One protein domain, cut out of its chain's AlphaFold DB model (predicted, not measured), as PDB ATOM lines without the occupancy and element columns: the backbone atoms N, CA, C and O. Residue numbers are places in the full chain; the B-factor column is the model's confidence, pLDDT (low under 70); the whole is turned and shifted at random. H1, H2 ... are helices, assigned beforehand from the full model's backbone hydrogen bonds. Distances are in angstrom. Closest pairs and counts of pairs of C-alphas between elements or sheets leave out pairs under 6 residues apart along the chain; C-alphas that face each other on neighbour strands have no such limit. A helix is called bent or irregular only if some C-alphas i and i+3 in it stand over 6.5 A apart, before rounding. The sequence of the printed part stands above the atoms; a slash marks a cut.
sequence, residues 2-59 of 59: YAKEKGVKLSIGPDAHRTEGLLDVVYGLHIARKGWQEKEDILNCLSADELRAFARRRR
ATOM      1  N   TYR A   2     280.477 209.504 209.807       94.62
ATOM      2  CA  TYR A   2     279.836 209.745 208.506       94.62
ATOM      3  C   TYR A   2     278.362 209.303 208.384       94.62
ATOM      4  O   TYR A   2     277.515 210.114 208.038       94.62
ATOM      5  N   ALA A   3     278.020 208.048 208.705       94.75
ATOM      6  CA  ALA A   3     276.636 207.566 208.585       94.75
ATOM      7  C   ALA A   3     275.644 208.345 209.471       94.75
ATOM      8  O   ALA A   3     274.555 208.692 209.015       94.75
ATOM      9  N   LYS A   4     276.065 208.688 210.697       94.19
ATOM     10  CA  LYS A   4     275.287 209.510 211.636       94.19
ATOM     11  C   LYS A   4     275.090 210.924 211.106       94.19
ATOM     12  O   LYS A   4     273.976 211.424 211.085       94.19
ATOM     13  N   GLU A   5     276.158 211.542 210.607       96.38
ATOM     14  CA  GLU A   5     276.117 212.883 210.002       96.38
ATOM     15  C   GLU A   5     275.215 212.936 208.760       96.38
ATOM     16  O   GLU A   5     274.656 213.980 208.441       96.38
ATOM     17  N   LYS A   6     275.048 211.807 208.065       96.31
ATOM     18  CA  LYS A   6     274.127 211.662 206.930       96.31
ATOM     19  C   LYS A   6     272.704 211.258 207.335       96.31
ATOM     20  O   LYS A   6     271.864 211.113 206.452       96.31
ATOM     21  N   GLY A   7     272.427 211.063 208.627       94.06
ATOM     22  CA  GLY A   7     271.111 210.657 209.126       94.06
ATOM     23  C   GLY A   7     270.660 209.274 208.641       94.06
ATOM     24  O   GLY A   7     269.462 209.014 208.537       94.06
ATOM     25  N   VAL A   8     271.602 208.394 208.289       94.50
ATOM     26  CA  VAL A   8     271.296 207.053 207.774       94.50
ATOM     27  C   VAL A   8     271.133 206.083 208.936       94.50
ATOM     28  O   VAL A   8     271.997 206.005 209.805       94.50
ATOM     29  N   LYS A   9     270.056 205.290 208.916       94.75
ATOM     30  CA  LYS A   9     269.870 204.181 209.861       94.75
ATOM     31  C   LYS A   9     270.708 202.968 209.459       94.75
ATOM     32  O   LYS A   9     270.742 202.608 208.282       94.75
ATOM     33  N   LEU A  10     271.334 202.314 210.433       96.69
ATOM     34  CA  LEU A  10     272.180 201.136 210.233       96.69
ATOM     35  C   LEU A  10     271.482 199.853 210.692       96.69
ATOM     36  O   LEU A  10     270.671 199.863 211.614       96.69
ATOM     37  N   SER A  11     271.836 198.736 210.063       97.25
ATOM     38  CA  SER A  11     271.441 197.389 210.484       97.25
ATOM     39  C   SER A  11     272.677 196.625 210.943       97.25
ATOM     40  O   SER A  11     273.717 196.690 210.288       97.25
ATOM     41  N   ILE A  12     272.559 195.888 212.042       97.88
ATOM     42  CA  ILE A  12     273.594 194.997 212.565       97.88
ATOM     43  C   ILE A  12     273.184 193.556 212.255       97.88
ATOM     44  O   ILE A  12     272.105 193.116 212.654       97.88
ATOM     45  N   GLY A  13     274.047 192.816 211.562       97.44
ATOM     46  CA  GLY A  13     273.832 191.410 211.234       97.44
ATOM     47  C   GLY A  13     275.167 190.668 211.136       97.44
ATOM     48  O   GLY A  13     276.062 191.179 210.468       97.44
ATOM     49  N   PRO A  14     275.320 189.501 211.789       96.75
ATOM     50  CA  PRO A  14     276.567 188.732 211.768       96.75
ATOM     51  C   PRO A  14     276.746 187.855 210.518       96.75
ATOM     52  O   PRO A  14     277.746 187.158 210.424       96.75
ATOM     53  N   ASP A  15     275.784 187.854 209.588       96.62
ATOM     54  CA  ASP A  15     275.773 186.965 208.413       96.62
ATOM     55  C   ASP A  15     275.964 185.479 208.788       96.62
ATOM     56  O   ASP A  15     276.790 184.732 208.258       96.62
ATOM     57  N   ALA A  16     275.217 185.060 209.811       97.00
ATOM     58  CA  ALA A  16     275.360 183.745 210.406       97.00
ATOM     59  C   ALA A  16     274.855 182.640 209.462       97.00
ATOM     60  O   ALA A  16     273.684 182.611 209.092       97.00
ATOM     61  N   HIS A  17     275.726 181.673 209.164       97.44
ATOM     62  CA  HIS A  17     275.405 180.452 208.404       97.44
ATOM     63  C   HIS A  17     275.194 179.218 209.310       97.44
ATOM     64  O   HIS A  17     275.029 178.096 208.838       97.44
ATOM     65  N   ARG A  18     275.227 179.433 210.630       97.31
ATOM     66  CA  ARG A  18     274.983 178.462 211.707       97.31
ATOM     67  C   ARG A  18     274.495 179.204 212.950       97.31
ATOM     68  O   ARG A  18     274.818 180.379 213.121       97.31
ATOM     69  N   THR A  19     273.762 178.527 213.827       97.88
ATOM     70  CA  THR A  19     273.147 179.118 215.030       97.88
ATOM     71  C   THR A  19     274.144 179.827 215.937       97.88
ATOM     72  O   THR A  19     273.858 180.921 216.418       97.88
ATOM     73  N   GLU A  20     275.335 179.262 216.121       97.81
ATOM     74  CA  GLU A  20     276.354 179.844 217.006       97.81
ATOM     75  C   GLU A  20     276.875 181.189 216.479       97.81
ATOM     76  O   GLU A  20     277.225 182.057 217.272       97.81
ATOM     77  N   GLY A  21     276.845 181.403 215.157       97.88
ATOM     78  CA  GLY A  21     277.258 182.665 214.533       97.88
ATOM     79  C   GLY A  21     276.336 183.842 214.865       97.88
ATOM     80  O   GLY A  21     276.718 184.994 214.689       97.88
ATOM     81  N   LEU A  22     275.132 183.601 215.398       97.81
ATOM     82  CA  LEU A  22     274.262 184.685 215.870       97.81
ATOM     83  C   LEU A  22     274.891 185.466 217.037       97.81
ATOM     84  O   LEU A  22     274.570 186.639 217.228       97.81
ATOM     85  N   LEU A  23     275.808 184.845 217.791       97.81
ATOM     86  CA  LEU A  23     276.511 185.481 218.909       97.81
ATOM     87  C   LEU A  23     277.488 186.575 218.449       97.81
ATOM     88  O   LEU A  23     277.738 187.526 219.193       97.81
ATOM     89  N   ASP A  24     277.952 186.520 217.198       98.19
ATOM     90  CA  ASP A  24     278.888 187.494 216.620       98.19
ATOM     91  C   ASP A  24     278.256 188.885 216.411       98.19
ATOM     92  O   ASP A  24     278.951 189.864 216.123       98.19
ATOM     93  N   VAL A  25     276.941 189.028 216.643       97.88
ATOM     94  CA  VAL A  25     276.231 190.321 216.660       97.88
ATOM     95  C   VAL A  25     276.894 191.342 217.599       97.88
ATOM     96  O   VAL A  25     276.844 192.553 217.352       97.88
ATOM     97  N   VAL A  26     277.573 190.863 218.652       98.00
ATOM     98  CA  VAL A  26     278.305 191.693 219.619       98.00
ATOM     99  C   VAL A  26     279.407 192.527 218.958       98.00
ATOM    100  O   VAL A  26     279.639 193.672 219.356       98.00
ATOM    101  N   TYR A  27     280.042 192.015 217.901       98.06
ATOM    102  CA  TYR A  27     281.061 192.763 217.167       98.06
ATOM    103  C   TYR A  27     280.446 193.959 216.446       98.06
ATOM    104  O   TYR A  27     280.954 195.076 216.557       98.06
ATOM    105  N   GLY A  28     279.301 193.763 215.788       97.69
ATOM    106  CA  GLY A  28     278.561 194.853 215.159       97.69
ATOM    107  C   GLY A  28     278.110 195.918 216.162       97.69
ATOM    108  O   GLY A  28     278.226 197.112 215.882       97.69
ATOM    109  N   LEU A  29     277.704 195.510 217.372       97.50
ATOM    110  CA  LEU A  29     277.385 196.439 218.462       97.50
ATOM    111  C   LEU A  29     278.602 197.281 218.884       97.50
ATOM    112  O   LEU A  29     278.489 198.497 219.054       97.50
ATOM    113  N   HIS A  30     279.777 196.665 219.033       98.06
ATOM    114  CA  HIS A  30     281.010 197.387 219.362       98.06
ATOM    115  C   HIS A  30     281.423 198.371 218.262       98.06
ATOM    116  O   HIS A  30     281.820 199.502 218.564       98.06
ATOM    117  N   ILE A  31     281.276 197.991 216.990       97.25
ATOM    118  CA  ILE A  31     281.530 198.888 215.857       97.25
ATOM    119  C   ILE A  31     280.546 200.064 215.847       97.25
ATOM    120  O   ILE A  31     280.978 201.206 215.673       97.25
ATOM    121  N   ALA A  32     279.257 199.829 216.112       97.06
ATOM    122  CA  ALA A  32     278.258 200.894 216.224       97.06
ATOM    123  C   ALA A  32     278.629 201.908 217.325       97.06
ATOM    124  O   ALA A  32     278.646 203.116 217.077       97.06
ATOM    125  N   ARG A  33     279.051 201.427 218.504       96.88
ATOM    126  CA  ARG A  33     279.534 202.285 219.603       96.88
ATOM    127  C   ARG A  33     280.774 203.090 219.212       96.88
ATOM    128  O   ARG A  33     280.806 204.300 219.417       96.88
ATOM    129  N   LYS A  34     281.766 202.461 218.571       97.19
ATOM    130  CA  LYS A  34     282.953 203.160 218.035       97.19
ATOM    131  C   LYS A  34     282.572 204.214 216.986       97.19
ATOM    132  O   LYS A  34     283.240 205.238 216.861       97.19
ATOM    133  N   GLY A  35     281.484 203.983 216.255       96.19
ATOM    134  CA  GLY A  35     280.881 204.916 215.305       96.19
ATOM    135  C   GLY A  35     280.021 206.019 215.931       96.19
ATOM    136  O   GLY A  35     279.483 206.827 215.170       96.19
ATOM    137  N   TRP A  36     279.907 206.070 217.266       96.94
ATOM    138  CA  TRP A  36     279.050 206.991 218.029       96.94
ATOM    139  C   TRP A  36     277.566 206.889 217.648       96.94
ATOM    140  O   TRP A  36     276.834 207.879 217.682       96.94
ATOM    141  N   GLN A  37     277.138 205.700 217.228       97.94
ATOM    142  CA  GLN A  37     275.734 205.427 216.948       97.94
ATOM    143  C   GLN A  37     274.961 205.305 218.261       97.94
ATOM    144  O   GLN A  37     275.460 204.726 219.230       97.94
ATOM    145  N   GLU A  38     273.751 205.840 218.269       96.38
ATOM    146  CA  GLU A  38     272.794 205.733 219.370       96.38
ATOM    147  C   GLU A  38     271.648 204.792 218.979       96.38
ATOM    148  O   GLU A  38     271.588 204.292 217.854       96.38
ATOM    149  N   LYS A  39     270.742 204.505 219.918       96.69
ATOM    150  CA  LYS A  39     269.645 203.546 219.715       96.69
ATOM    151  C   LYS A  39     268.783 203.926 218.506       96.69
ATOM    152  O   LYS A  39     268.353 203.066 217.743       96.69
ATOM    153  N   GLU A  40     268.567 205.218 218.316       95.81
ATOM    154  CA  GLU A  40     267.739 205.812 217.271       95.81
ATOM    155  C   GLU A  40     268.367 205.652 215.876       95.81
ATOM    156  O   GLU A  40     267.652 205.675 214.866       95.81
ATOM    157  N   ASP A  41     269.684 205.437 215.812       96.75
ATOM    158  CA  ASP A  41     270.444 205.230 214.578       96.75
ATOM    159  C   ASP A  41     270.395 203.763 214.099       96.75
ATOM    160  O   ASP A  41     270.723 203.483 212.945       96.75
ATOM    161  N   ILE A  42     269.979 202.812 214.948       97.62
ATOM    162  CA  ILE A  42     270.086 201.366 214.689       97.62
ATOM    163  C   ILE A  42     268.707 200.715 214.511       97.62
ATOM    164  O   ILE A  42     267.865 200.724 215.407       97.62
ATOM    165  N   LEU A  43     268.484 200.062 213.366       97.19
ATOM    166  CA  LEU A  43     267.223 199.382 213.037       97.19
ATOM    167  C   LEU A  43     266.893 198.227 213.988       97.19
ATOM    168  O   LEU A  43     265.725 198.012 214.291       97.19
ATOM    169  N   ASN A  44     267.900 197.509 214.491       97.12
ATOM    170  CA  ASN A  44     267.724 196.394 215.431       97.12
ATOM    171  C   ASN A  44     267.108 196.815 216.777       97.12
ATOM    172  O   ASN A  44     266.713 195.952 217.554       97.12
ATOM    173  N   CYS A  45     267.061 198.118 217.074       97.62
ATOM    174  CA  CYS A  45     266.460 198.651 218.292       97.62
ATOM    175  C   CYS A  45     264.974 199.007 218.144       97.62
ATOM    176  O   CYS A  45     264.348 199.366 219.144       97.62
ATOM    177  N   LEU A  46     264.430 198.926 216.926       97.25
ATOM    178  CA  LEU A  46     263.002 199.073 216.660       97.25
ATOM    179  C   LEU A  46     262.247 197.816 217.101       97.25
ATOM    180  O   LEU A  46     262.752 196.696 217.003       97.25
ATOM    181  N   SER A  47     260.997 197.995 217.518       97.81
ATOM    182  CA  SER A  47     260.044 196.891 217.608       97.81
ATOM    183  C   SER A  47     259.770 196.289 216.224       97.81
ATOM    184  O   SER A  47     260.012 196.900 215.178       97.81
ATOM    185  N   ALA A  48     259.214 195.076 216.208       97.06
ATOM    186  CA  ALA A  48     258.846 194.411 214.963       97.06
ATOM    187  C   ALA A  48     257.859 195.247 214.124       97.06
ATOM    188  O   ALA A  48     257.992 195.297 212.900       97.06
ATOM    189  N   ASP A  49     256.904 195.925 214.763       98.00
ATOM    190  CA  ASP A  49     255.904 196.744 214.071       98.00
ATOM    191  C   ASP A  49     256.509 198.030 213.498       98.00
ATOM    192  O   ASP A  49     256.259 198.364 212.337       98.00
ATOM    193  N   GLU A  50     257.383 198.700 214.252       97.25
ATOM    194  CA  GLU A  50     258.129 199.868 213.771       97.25
ATOM    195  C   GLU A  50     259.033 199.512 212.586       97.25
ATOM    196  O   GLU A  50     259.064 200.240 211.591       97.25
ATOM    197  N   LEU A  51     259.726 198.368 212.643       96.31
ATOM    198  CA  LEU A  51     260.570 197.904 211.542       96.31
ATOM    199  C   LEU A  51     259.740 197.585 210.288       96.31
ATOM    200  O   LEU A  51     260.128 197.953 209.176       96.31
ATOM    201  N   ARG A  52     258.571 196.946 210.450       96.50
ATOM    202  CA  ARG A  52     257.637 196.690 209.338       96.50
ATOM    203  C   ARG A  52     257.130 197.995 208.726       96.50
ATOM    204  O   ARG A  52     257.088 198.103 207.500       96.50
ATOM    205  N   ALA A  53     256.765 198.979 209.547       96.69
ATOM    206  CA  ALA A  53     256.333 200.293 209.078       96.69
ATOM    207  C   ALA A  53     257.460 201.023 208.325       96.69
ATOM    208  O   ALA A  53     257.239 201.529 207.222       96.69
ATOM    209  N   PHE A  54     258.683 201.002 208.867       94.56
ATOM    210  CA  PHE A  54     259.875 201.556 208.223       94.56
ATOM    211  C   PHE A  54     260.128 200.926 206.846       94.56
ATOM    212  O   PHE A  54     260.304 201.644 205.861       94.56
ATOM    213  N   ALA A  55     260.089 199.594 206.753       93.62
ATOM    214  CA  ALA A  55     260.310 198.871 205.501       93.62
ATOM    215  C   ALA A  55     259.234 199.171 204.444       93.62
ATOM    216  O   ALA A  55     259.554 199.277 203.260       93.62
ATOM    217  N   ARG A  56     257.969 199.345 204.856       95.94
ATOM    218  CA  ARG A  56     256.864 199.702 203.948       95.94
ATOM    219  C   ARG A  56     256.989 201.117 203.399       95.94
ATOM    220  O   ARG A  56     256.738 201.305 202.222       95.94
ATOM    221  N   ARG A  57     257.406 202.089 204.218       93.12
ATOM    222  CA  ARG A  57     257.590 203.489 203.788       93.12
ATOM    223  C   ARG A  57     258.679 203.653 202.719       93.12
ATOM    224  O   ARG A  57     258.697 204.658 202.020       93.12
ATOM    225  N   ARG A  58     259.622 202.710 202.652       80.62
ATOM    226  CA  ARG A  58     260.754 202.727 201.713       80.62
ATOM    227  C   ARG A  58     260.454 202.078 200.359       80.62
ATOM    228  O   ARG A  58     261.310 202.173 199.483       80.62
ATOM    229  N   ARG A  59     259.335 201.359 200.239       62.12
ATOM    230  CA  ARG A  59     258.817 200.836 198.968       62.12
ATOM    231  C   ARG A  59     257.991 201.907 198.279       62.12
ATOM    232  O   ARG A  59     258.050 201.920 197.036       62.12
TER     233      ARG A  59
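AT A GLANCE: This is residues 2 to 59 of the 59 residues of the protein "Histidinol-phosphatase" of Calditrichae bacterium (UniProt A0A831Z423). One long helix, H2, makes one side of the model, and the stretch of residues 6 to 18 runs from H1 through the middle to the start of H2, where it folds back into the helix. The shorter H3 sits on the far side of the middle from H2, and the winding stretch of residues 35 to 47, which holds short helical runs at residues 39 to 41 and 43 to 45 but no named helix, joins the two; no two of the named helices touch, and parts of this stretch and of residues 6 to 18 pass through the middle between them. The printed part has 58 residues, with three named helices in the order H1, H2, H3 and no named strand; the class is all helix. The whole is only just loose, close to compact, with a radius of gyration of the C-alphas of 12.6 A, and the C-alphas span 33 by 25 by 17 A along their three main axes.

HOW THE PARTS SIT: Start from H2, residues 19 to 34, the longest helix; it touches no helix. Look next at H1, residues 2 to 5: it is apart from H2, no C-alpha of the one being within 8 A of the other. H3, residues 48 to 57, is apart from H2 by the same measure. H1 and H3 are apart too. In the backbone of H3 every O i to N i+4 pair is within hydrogen-bond range; in H2 this holds for 6 of 12, while 13 of its 13 O i to N i+3 pairs are within range, and H1 is too short for an i+4 pair.

IN THESE COORDINATES: Find C-alpha 19 at (273.147, 179.118, 215.030); from there H2 runs 26.1 A to C-alpha 34 at (282.953, 203.160, 218.035). It is irregular, but only just: C-alphas 23 and 26 are 6.50 A apart. Go back to C-alpha 2 at (279.836, 209.745, 208.506), where H1 begins; its four residues cover 5.1 A. For H3, look from Ala 48 to Arg 57, 14.5 A from first to last C-alpha, ending at (257.590, 203.489, 203.788).

THE WHOLE: The two C-alphas farthest apart are those of Glu 5 and Arg 18, at 34.5 A, while those of Tyr 2 and Arg 59 are 24.7 A apart. The links from H1 to H2 and from H2 to H3 are both long, with 13 residues each. Along residues 6 to 18 you will find C-alphas 3 to 20 A from the mean of the C-alphas, and along residues 35 to 47 C-alphas 4 to 13 A from it. The printed part has no cut and ends at residue 59, the chain's last. The mean pLDDT of the printed part is 95.9, and residue 59 is the one printed residue under 70.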